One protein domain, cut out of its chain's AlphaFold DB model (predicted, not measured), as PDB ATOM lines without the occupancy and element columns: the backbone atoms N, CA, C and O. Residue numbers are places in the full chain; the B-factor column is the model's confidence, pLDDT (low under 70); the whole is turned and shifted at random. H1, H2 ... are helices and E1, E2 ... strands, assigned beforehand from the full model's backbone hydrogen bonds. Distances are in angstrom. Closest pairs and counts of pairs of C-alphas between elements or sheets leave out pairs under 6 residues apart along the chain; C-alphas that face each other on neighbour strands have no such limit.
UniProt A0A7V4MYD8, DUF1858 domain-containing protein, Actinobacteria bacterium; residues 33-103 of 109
ATOM      1  N   ILE A  33     236.773 221.757 311.531       76.69
ATOM      2  CA  ILE A  33     237.901 221.022 312.091       76.69
ATOM      3  C   ILE A  33     237.969 221.387 313.573       76.69
ATOM      4  O   ILE A  33     238.174 222.547 313.930       76.69
ATOM      5  N   ASP A  34     237.803 220.416 314.459       74.50
ATOM      6  CA  ASP A  34     237.930 220.659 315.894       74.50
ATOM      7  C   ASP A  34     239.387 220.504 316.349       74.50
ATOM      8  O   ASP A  34     240.038 219.504 316.072       74.50
ATOM      9  N   LEU A  35     239.895 221.462 317.132       67.31
ATOM     10  CA  LEU A  35     241.230 221.366 317.750       67.31
ATOM     11  C   LEU A  35     241.336 220.257 318.804       67.31
ATOM     12  O   LEU A  35     242.434 219.828 319.160       67.31
ATOM     13  N   ARG A  36     240.183 219.831 319.334       65.25
ATOM     14  CA  ARG A  36     240.061 218.691 320.251       65.25
ATOM     15  C   ARG A  36     240.062 217.367 319.492       65.25
ATOM     16  O   ARG A  36     240.359 216.341 320.099       65.25
ATOM     17  N   ALA A  37     239.733 217.393 318.199       67.12
ATOM     18  CA  ALA A  37     239.846 216.225 317.351       67.12
ATOM     19  C   ALA A  37     241.325 215.947 317.075       67.12
ATOM     20  O   ALA A  37     242.164 216.847 316.939       67.12
ATOM     21  N   THR A  38     241.659 214.668 317.040       72.69
ATOM     22  CA  THR A  38     243.006 214.237 316.700       72.69
ATOM     23  C   THR A  38     243.222 214.373 315.198       72.69
ATOM     24  O   THR A  38     242.286 214.318 314.401       72.69
ATOM     25  N   LEU A  39     244.484 214.498 314.785       73.31
ATOM     26  CA  LEU A  39     244.831 214.476 313.361       73.31
ATOM     27  C   LEU A  39     244.362 213.172 312.689       73.31
ATOM     28  O   LEU A  39     244.071 213.160 311.496       73.31
ATOM     29  N   TYR A  40     244.251 212.091 313.465       71.38
ATOM     30  CA  TYR A  40     243.677 210.820 313.038       71.38
ATOM     31  C   TYR A  40     242.214 210.981 312.581       71.38
ATOM     32  O   TYR A  40     241.927 210.722 311.416       71.38
ATOM     33  N   GLU A  41     241.330 211.507 313.434       74.69
ATOM     34  CA  GLU A  41     239.902 211.703 313.115       74.69
ATOM     35  C   GLU A  41     239.705 212.638 311.911       74.69
ATOM     36  O   GLU A  41     238.875 212.400 311.031       74.69
ATOM     37  N   LEU A  42     240.513 213.698 311.846       76.12
ATOM     38  CA  LEU A  42     240.439 214.700 310.784       76.12
ATOM     39  C   LEU A  42     240.876 214.146 309.429       76.12
ATOM     40  O   LEU A  42     240.259 214.462 308.419       76.12
ATOM     41  N   THR A  43     241.916 213.311 309.399       73.81
ATOM     42  CA  THR A  43     242.397 212.690 308.156       73.81
ATOM     43  C   THR A  43     241.585 211.470 307.737       73.81
ATOM     44  O   THR A  43     241.561 211.159 306.549       73.81
ATOM     45  N   GLU A  44     240.902 210.796 308.671       75.88
ATOM     46  CA  GLU A  44     239.875 209.798 308.342       75.88
ATOM     47  C   GLU A  44     238.636 210.444 307.720       75.88
ATOM     48  O   GLU A  44     238.141 209.964 306.704       75.88
ATOM     49  N   THR A  45     238.164 211.553 308.292       77.31
ATOM     50  CA  THR A  45     236.966 212.250 307.798       77.31
ATOM     51  C   THR A  45     237.256 213.029 306.513       77.31
ATOM     52  O   THR A  45     236.436 213.056 305.596       77.31
ATOM     53  N   TYR A  46     238.436 213.650 306.425       77.38
ATOM     54  CA  TYR A  46     238.846 214.514 305.320       77.38
ATOM     55  C   TYR A  46     240.254 214.133 304.833       77.38
ATOM     56  O   TYR A  46     241.242 214.777 305.197       77.38
ATOM     57  N   PRO A  47     240.392 213.122 303.957       77.06
ATOM     58  CA  PRO A  47     241.693 212.759 303.392       77.06
ATOM     59  C   PRO A  47     242.300 213.881 302.528       77.06
ATOM     60  O   PRO A  47     243.509 213.919 302.321       77.06
ATOM     61  N   GLU A  48     241.487 214.841 302.081       80.88
ATOM     62  CA  GLU A  48     241.915 216.085 301.423       80.88
ATOM     63  C   GLU A  48     242.775 216.998 302.325       80.88
ATOM     64  O   GLU A  48     243.599 217.753 301.811       80.88
ATOM     65  N   LEU A  49     242.678 216.881 303.658       75.69
ATOM     66  CA  LEU A  49     243.567 217.594 304.586       75.69
ATOM     67  C   LEU A  49     244.975 216.995 304.636       75.69
ATOM     68  O   LEU A  49     245.916 217.697 304.998       75.69
ATOM     69  N   ILE A  50     245.142 215.713 304.296       75.75
ATOM     70  CA  ILE A  50     246.433 215.012 304.361       75.75
ATOM     71  C   ILE A  50     247.512 215.733 303.541       75.75
ATOM     72  O   ILE A  50     248.564 216.030 304.110       75.75
ATOM     73  N   PRO A  51     247.315 216.037 302.241       80.94
ATOM     74  CA  PRO A  51     248.325 216.745 301.457       80.94
ATOM     75  C   PRO A  51     248.568 218.177 301.956       80.94
ATOM     76  O   PRO A  51     249.710 218.627 301.935       80.94
ATOM     77  N   LEU A  52     247.537 218.861 302.461       79.94
ATOM     78  CA  LEU A  52     247.618 220.204 303.052       79.94
ATOM     79  C   LEU A  52     248.516 220.231 304.292       79.94
ATOM     80  O   LEU A  52     249.505 220.957 304.351       79.94
ATOM     81  N   LEU A  53     248.202 219.367 305.255       75.75
ATOM     82  CA  LEU A  53     248.961 219.182 306.484       75.75
ATOM     83  C   LEU A  53     250.386 218.720 306.172       75.75
ATOM     84  O   LEU A  53     251.343 219.279 306.701       75.75
ATOM     85  N   LYS A  54     250.549 217.762 305.253       75.38
ATOM     86  CA  LYS A  54     251.861 217.294 304.790       75.38
ATOM     87  C   LYS A  54     252.699 218.437 304.208       75.38
ATOM     88  O   LYS A  54     253.878 218.522 304.537       75.38
ATOM     89  N   SER A  55     252.096 219.313 303.402       75.56
ATOM     90  CA  SER A  55     252.755 220.497 302.830       75.56
ATOM     91  C   SER A  55     253.159 221.508 303.910       75.56
ATOM     92  O   SER A  55     254.241 222.084 303.860       75.56
ATOM     93  N   MET A  56     252.343 221.655 304.957       70.19
ATOM     94  CA  MET A  56     252.681 222.484 306.119       70.19
ATOM     95  C   MET A  56     253.769 221.878 307.020       70.19
ATOM     96  O   MET A  56     254.305 222.594 307.867       70.19
ATOM     97  N   GLY A  57     254.111 220.601 306.815       67.38
ATOM     98  CA  GLY A  57     255.159 219.871 307.528       67.38
ATOM     99  C   GLY A  57     254.646 218.722 308.400       67.38
ATOM    100  O   GLY A  57     255.447 217.958 308.945       67.38
ATOM    101  N   PHE A  58     253.332 218.531 308.509       69.06
ATOM    102  CA  PHE A  58     252.715 217.475 309.309       69.06
ATOM    103  C   PHE A  58     252.751 216.137 308.552       69.06
ATOM    104  O   PHE A  58     251.738 215.478 308.342       69.06
ATOM    105  N   VAL A  59     253.938 215.695 308.136       63.16
ATOM    106  CA  VAL A  59     254.155 214.417 307.432       63.16
ATOM    107  C   VAL A  59     253.665 213.202 308.228       63.16
ATOM    108  O   VAL A  59     253.303 212.187 307.634       63.16
ATOM    109  N   GLY A  60     253.581 213.313 309.559       62.50
ATOM    110  CA  GLY A  60     253.108 212.242 310.439       62.50
ATOM    111  C   GLY A  60     251.640 211.846 310.243       62.50
ATOM    112  O   GLY A  60     251.269 210.735 310.612       62.50
ATOM    113  N   VAL A  61     250.814 212.701 309.625       64.12
ATOM    114  CA  VAL A  61     249.395 212.393 309.360       64.12
ATOM    115  C   VAL A  61     249.186 211.616 308.062       64.12
ATOM    116  O   VAL A  61     248.147 210.991 307.872       64.12
ATOM    117  N   ALA A  62     250.179 211.636 307.170       63.00
ATOM    118  CA  ALA A  62     250.107 210.982 305.869       63.00
ATOM    119  C   ALA A  62     250.421 209.481 305.923       63.00
ATOM    120  O   ALA A  62     250.132 208.769 304.964       63.00
ATOM    121  N   ASN A  63     251.016 208.989 307.016       66.75
ATOM    122  CA  ASN A  63     251.420 207.593 307.136       66.75
ATOM    123  C   ASN A  63     250.516 206.853 308.141       66.75
ATOM    124  O   ASN A  63     250.534 207.205 309.320       66.75
ATOM    125  N   PRO A  64     249.741 205.827 307.734       61.47
ATOM    126  CA  PRO A  64     248.780 205.139 308.606       61.47
ATOM    127  C   PRO A  64     249.427 204.469 309.825       61.47
ATOM    128  O   PRO A  64     248.816 204.425 310.891       61.47
ATOM    129  N   VAL A  65     250.677 204.008 309.701       60.84
ATOM    130  CA  VAL A  65     251.450 203.441 310.820       60.84
ATOM    131  C   VAL A  65     251.696 204.517 311.880       60.84
ATOM    132  O   VAL A  65     251.362 204.339 313.046       60.84
ATOM    133  N   THR A  66     252.172 205.688 311.457       63.75
ATOM    134  CA  THR A  66     252.364 206.863 312.318       63.75
ATOM    135  C   THR A  66     251.029 207.408 312.842       63.75
ATOM    136  O   THR A  66     250.945 207.824 313.994       63.75
ATOM    137  N   ARG A  67     249.951 207.333 312.056       57.94
ATOM    138  CA  ARG A  67     248.589 207.733 312.446       57.94
ATOM    139  C   ARG A  67     248.058 206.893 313.611       57.94
ATOM    140  O   ARG A  67     247.442 207.436 314.520       57.94
ATOM    141  N   ASN A  68     248.321 205.588 313.615       60.88
ATOM    142  CA  ASN A  68     247.815 204.677 314.644       60.88
ATOM    143  C   ASN A  68     248.589 204.804 315.974       60.88
ATOM    144  O   ASN A  68     248.009 204.661 317.047       60.88
ATOM    145  N   THR A  69     249.885 205.141 315.918       59.69
ATOM    146  CA  THR A  69     250.745 205.257 317.114       59.69
ATOM    147  C   THR A  69     250.876 206.690 317.637       59.69
ATOM    148  O   THR A  69     250.720 206.928 318.829       59.69
ATOM    149  N   LEU A  70     251.144 207.657 316.756       56.16
ATOM    150  CA  LEU A  70     251.309 209.074 317.100       56.16
ATOM    151  C   LEU A  70     250.020 209.867 316.885       56.16
ATOM    152  O   LEU A  70     249.747 210.774 317.662       56.16
ATOM    153  N   GLY A  71     249.186 209.522 315.902       55.59
ATOM    154  CA  GLY A  71     247.927 210.233 315.638       55.59
ATOM    155  C   GLY A  71     246.860 210.084 316.733       55.59
ATOM    156  O   GLY A  71     245.988 210.938 316.823       55.59
ATOM    157  N   ARG A  72     246.948 209.068 317.608       59.22
ATOM    158  CA  ARG A  72     246.056 208.918 318.782       59.22
ATOM    159  C   ARG A  72     246.412 209.839 319.954       59.22
ATOM    160  O   ARG A  72     245.547 210.131 320.769       59.22
ATOM    161  N   VAL A  73     247.666 210.285 320.037       57.25
ATOM    162  CA  VAL A  73     248.182 211.162 321.109       57.25
ATOM    163  C   VAL A  73     248.512 212.572 320.616       57.25
ATOM    164  O   VAL A  73     248.535 213.508 321.405       57.25
ATOM    165  N   THR A  74     248.721 212.743 319.310       64.94
ATOM    166  CA  THR A  74     249.061 214.026 318.689       64.94
ATOM    167  C   THR A  74     247.788 214.694 318.179       64.94
ATOM    168  O   THR A  74     247.219 214.319 317.150       64.94
ATOM    169  N   THR A  75     247.326 215.692 318.920       67.69
ATOM    170  CA  THR A  75     246.232 216.581 318.520       67.69
ATOM    171  C   THR A  75     246.750 217.696 317.607       67.69
ATOM    172  O   THR A  75     247.960 217.917 317.507       67.69
ATOM    173  N   LEU A  76     245.842 218.408 316.927       72.31
ATOM    174  CA  LEU A  76     246.195 219.547 316.070       72.31
ATOM    175  C   LEU A  76     247.150 220.559 316.755       72.31
ATOM    176  O   LEU A  76     248.167 220.894 316.144       72.31
ATOM    177  N   PRO A  77     246.919 220.993 318.018       65.88
ATOM    178  CA  PRO A  77     247.835 221.910 318.699       65.88
ATOM    179  C   PRO A  77     249.204 221.301 319.020       65.88
ATOM    180  O   PRO A  77     250.212 221.990 318.877       65.88
ATOM    181  N   GLU A  78     249.270 220.020 319.400       70.56
ATOM    182  CA  GLU A  78     250.544 219.343 319.680       70.56
ATOM    183  C   GLU A  78     251.397 219.214 318.415       70.56
ATOM    184  O   GLU A  78     252.590 219.512 318.439       70.56
ATOM    185  N   GLY A  79     250.797 218.842 317.280       70.50
ATOM    186  CA  GLY A  79     251.527 218.783 316.013       70.50
ATOM    187  C   GLY A  79     252.053 220.158 315.582       70.50
ATOM    188  O   GLY A  79     253.207 220.267 315.173       70.50
ATOM    189  N   CYS A  80     251.253 221.215 315.760       68.69
ATOM    190  CA  CYS A  80     251.638 222.586 315.420       68.69
ATOM    191  C   CYS A  80     252.819 223.068 316.274       68.69
ATOM    192  O   CYS A  80     253.820 223.567 315.756       68.69
ATOM    193  N   LYS A  81     252.753 222.787 317.581       68.56
ATOM    194  CA  LYS A  81     253.808 223.098 318.548       68.56
ATOM    195  C   LYS A  81     255.117 222.366 318.244       68.56
ATOM    196  O   LYS A  81     256.184 222.958 318.367       68.56
ATOM    197  N   ARG A  82     255.055 221.106 317.793       67.94
ATOM    198  CA  ARG A  82     256.244 220.332 317.381       67.94
ATOM    199  C   ARG A  82     256.843 220.802 316.059       67.94
ATOM    200  O   ARG A  82     258.048 220.676 315.871       67.94
ATOM    201  N   GLN A  83     256.017 221.336 315.163       67.62
ATOM    202  CA  GLN A  83     256.465 221.932 313.907       67.62
ATOM    203  C   GLN A  83     257.117 223.309 314.109       67.62
ATOM    204  O   GLN A  83     257.807 223.787 313.214       67.62
ATOM    205  N   GLY A  84     256.865 223.961 315.252       68.38
ATOM    206  CA  GLY A  84     257.224 225.362 315.472       68.38
ATOM    207  C   GLY A  84     256.368 226.330 314.651       68.38
ATOM    208  O   GLY A  84     256.787 227.458 314.414       68.38
ATOM    209  N   LYS A  85     255.188 225.889 314.192       69.50
ATOM    210  CA  LYS A  85     254.224 226.747 313.502       69.50
ATOM    211  C   LYS A  85     253.159 227.204 314.471       69.50
ATOM    212  O   LYS A  85     252.678 226.425 315.298       69.50
ATOM    213  N   GLU A  86     252.769 228.460 314.343       72.12
ATOM    214  CA  GLU A  86     251.644 228.961 315.105       72.12
ATOM    215  C   GLU A  86     250.351 228.351 314.569       72.12
ATOM    216  O   GLU A  86     250.173 228.183 313.360       72.12
ATOM    217  N   LEU A  87     249.444 228.015 315.485       68.62
ATOM    218  CA  LEU A  87     248.136 227.491 315.119       68.62
ATOM    219  C   LEU A  87     247.444 228.464 314.155       68.62
ATOM    220  O   LEU A  87     246.907 228.018 313.155       68.62
ATOM    221  N   ALA A  88     247.528 229.778 314.406       70.94
ATOM    222  CA  ALA A  88     246.941 230.839 313.581       70.94
ATOM    223  C   ALA A  88     247.297 230.735 312.092       70.94
ATOM    224  O   ALA A  88     246.409 230.820 311.245       70.94
ATOM    225  N   ASP A  89     248.567 230.485 311.779       76.44
ATOM    226  CA  ASP A  89     249.055 230.377 310.402       76.44
ATOM    227  C   ASP A  89     248.456 229.146 309.700       76.44
ATOM    228  O   ASP A  89     247.912 229.224 308.600       76.44
ATOM    229  N   VAL A  90     248.434 228.009 310.404       74.75
ATOM    230  CA  VAL A  90     247.822 226.763 309.914       74.75
ATOM    231  C   VAL A  90     246.312 226.922 309.711       74.75
ATOM    232  O   VAL A  90     245.757 226.409 308.741       74.75
ATOM    233  N   LEU A  91     245.643 227.652 310.604       74.56
ATOM    234  CA  LEU A  91     244.212 227.950 310.527       74.56
ATOM    235  C   LEU A  91     243.885 228.819 309.309       74.56
ATOM    236  O   LEU A  91     242.899 228.542 308.631       74.56
ATOM    237  N   ALA A  92     244.706 229.834 309.026       78.38
ATOM    238  CA  ALA A  92     244.535 230.711 307.873       78.38
ATOM    239  C   ALA A  92     244.622 229.919 306.563       78.38
ATOM    240  O   ALA A  92     243.696 229.974 305.756       78.38
ATOM    241  N   VAL A  93     245.656 229.084 306.410       79.38
ATOM    242  CA  VAL A  93     245.817 228.238 305.216       79.38
ATOM    243  C   VAL A  93     244.665 227.235 305.093       79.38
ATOM    244  O   VAL A  93     244.101 227.051 304.020       79.38
ATOM    245  N   LEU A  94     244.248 226.595 306.190       77.44
ATOM    246  CA  LEU A  94     243.099 225.683 306.162       77.44
ATOM    247  C   LEU A  94     241.796 226.405 305.772       77.44
ATOM    248  O   LEU A  94     241.001 225.850 305.009       77.44
ATOM    249  N   ALA A  95     241.603 227.643 306.233       75.75
ATOM    250  CA  ALA A  95     240.453 228.472 305.888       75.75
ATOM    251  C   ALA A  95     240.435 228.880 304.411       75.75
ATOM    252  O   ALA A  95     239.370 228.828 303.793       75.75
ATOM    253  N   GLU A  96     241.588 229.195 303.815       78.06
ATOM    254  CA  GLU A  96     241.703 229.448 302.370       78.06
ATOM    255  C   GLU A  96     241.296 228.231 301.531       78.06
ATOM    256  O   GLU A  96     240.726 228.366 300.450       78.06
ATOM    257  N   HIS A  97     241.508 227.030 302.067       75.94
ATOM    258  CA  HIS A  97     241.086 225.776 301.450       75.94
ATOM    259  C   HIS A  97     239.631 225.379 301.769       75.94
ATOM    260  O   HIS A  97     239.179 224.309 301.359       75.94
ATOM    261  N   GLY A  98     238.873 226.232 302.469       76.00
ATOM    262  CA  GLY A  98     237.459 226.016 302.782       76.00
ATOM    263  C   GLY A  98     237.194 225.197 304.049       76.00
ATOM    264  O   GLY A  98     236.056 224.776 304.274       76.00
ATOM    265  N   PHE A  99     238.208 224.977 304.892       79.50
ATOM    266  CA  PHE A  99     238.055 224.321 306.191       79.50
ATOM    267  C   PHE A  99     237.956 225.351 307.307       79.50
ATOM    268  O   PHE A  99     238.813 226.209 307.470       79.50
ATOM    269  N   THR A 100     236.918 225.245 308.130       70.44
ATOM    270  CA  THR A 100     236.752 226.136 309.281       70.44
ATOM    271  C   THR A 100     237.246 225.433 310.527       70.44
ATOM    272  O   THR A 100     236.568 224.573 311.076       70.44
ATOM    273  N   VAL A 101     238.430 225.777 311.004       74.31
ATOM    274  CA  VAL A 101     238.942 225.174 312.231       74.31
ATOM    275  C   VAL A 101     238.436 225.970 313.437       74.31
ATOM    276  O   VAL A 101     238.578 227.191 313.486       74.31
ATOM    277  N   LYS A 102     237.851 225.293 314.431       68.69
ATOM    278  CA  LYS A 102     237.406 225.907 315.689       68.69
ATOM    279  C   LYS A 102     238.600 226.278 316.560       68.69
ATOM    280  O   LYS A 102     238.884 225.621 317.560       68.69
ATOM    281  N   SER A 103     239.310 227.341 316.202       56.72
ATOM    282  CA  SER A 103     240.301 227.920 317.093       56.72
ATOM    283  C   SER A 103     239.631 228.692 318.211       56.72
ATOM    284  O   SER A 103     238.894 229.645 317.956       56.72
TER     285      SER A 103
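What this domain is: This is residues 33 to 103 of the 109 residues of the protein "DUF1858 domain-containing protein" of Actinobacteria bacterium (UniProt A0A7V4MYD8). Five short helices make a rounded, mostly helical body: H5, with the short strand E1 beside it, forms one end, H3 the other, and H1, H2 and H4 lie between. The printed part has 71 residues, with five named helices and one named strand in the order H1, H2, H3, H4, H5, E1 along the chain, and is compact, with a radius of gyration of the C-alphas of 10.7 A and spans of 29 by 23 by 21 A. E1 pairs with no named strand, but residues 33 to 34 pair with it, parallel.

Where its parts are: H5, residues 87 to 96, runs 14.4 A to C-alpha 96 at (241.703, 229.448, 302.370). E1 is residues 100 to 102, H4 76 to 83, H2 49 to 56, H3 64 to 69, and H1 39 to 45, from C-alpha 39 at (244.831, 214.476, 313.361).

How they stand to each other: H5 and H4 touch only at the corner, closest C-alphas Cys 80 and Leu 87, 6.0 A. H1 and H3 only just touch, with 3 pairs of C-alphas within 8 A, closest Tyr 40 and Arg 67. Every O i to N i+4 pair is within hydrogen-bond range in H1 to H5.

The domain as a whole: The printed part has no cut and no long link. pLDDT is under 70 at 32 residues, among them 57 to 75.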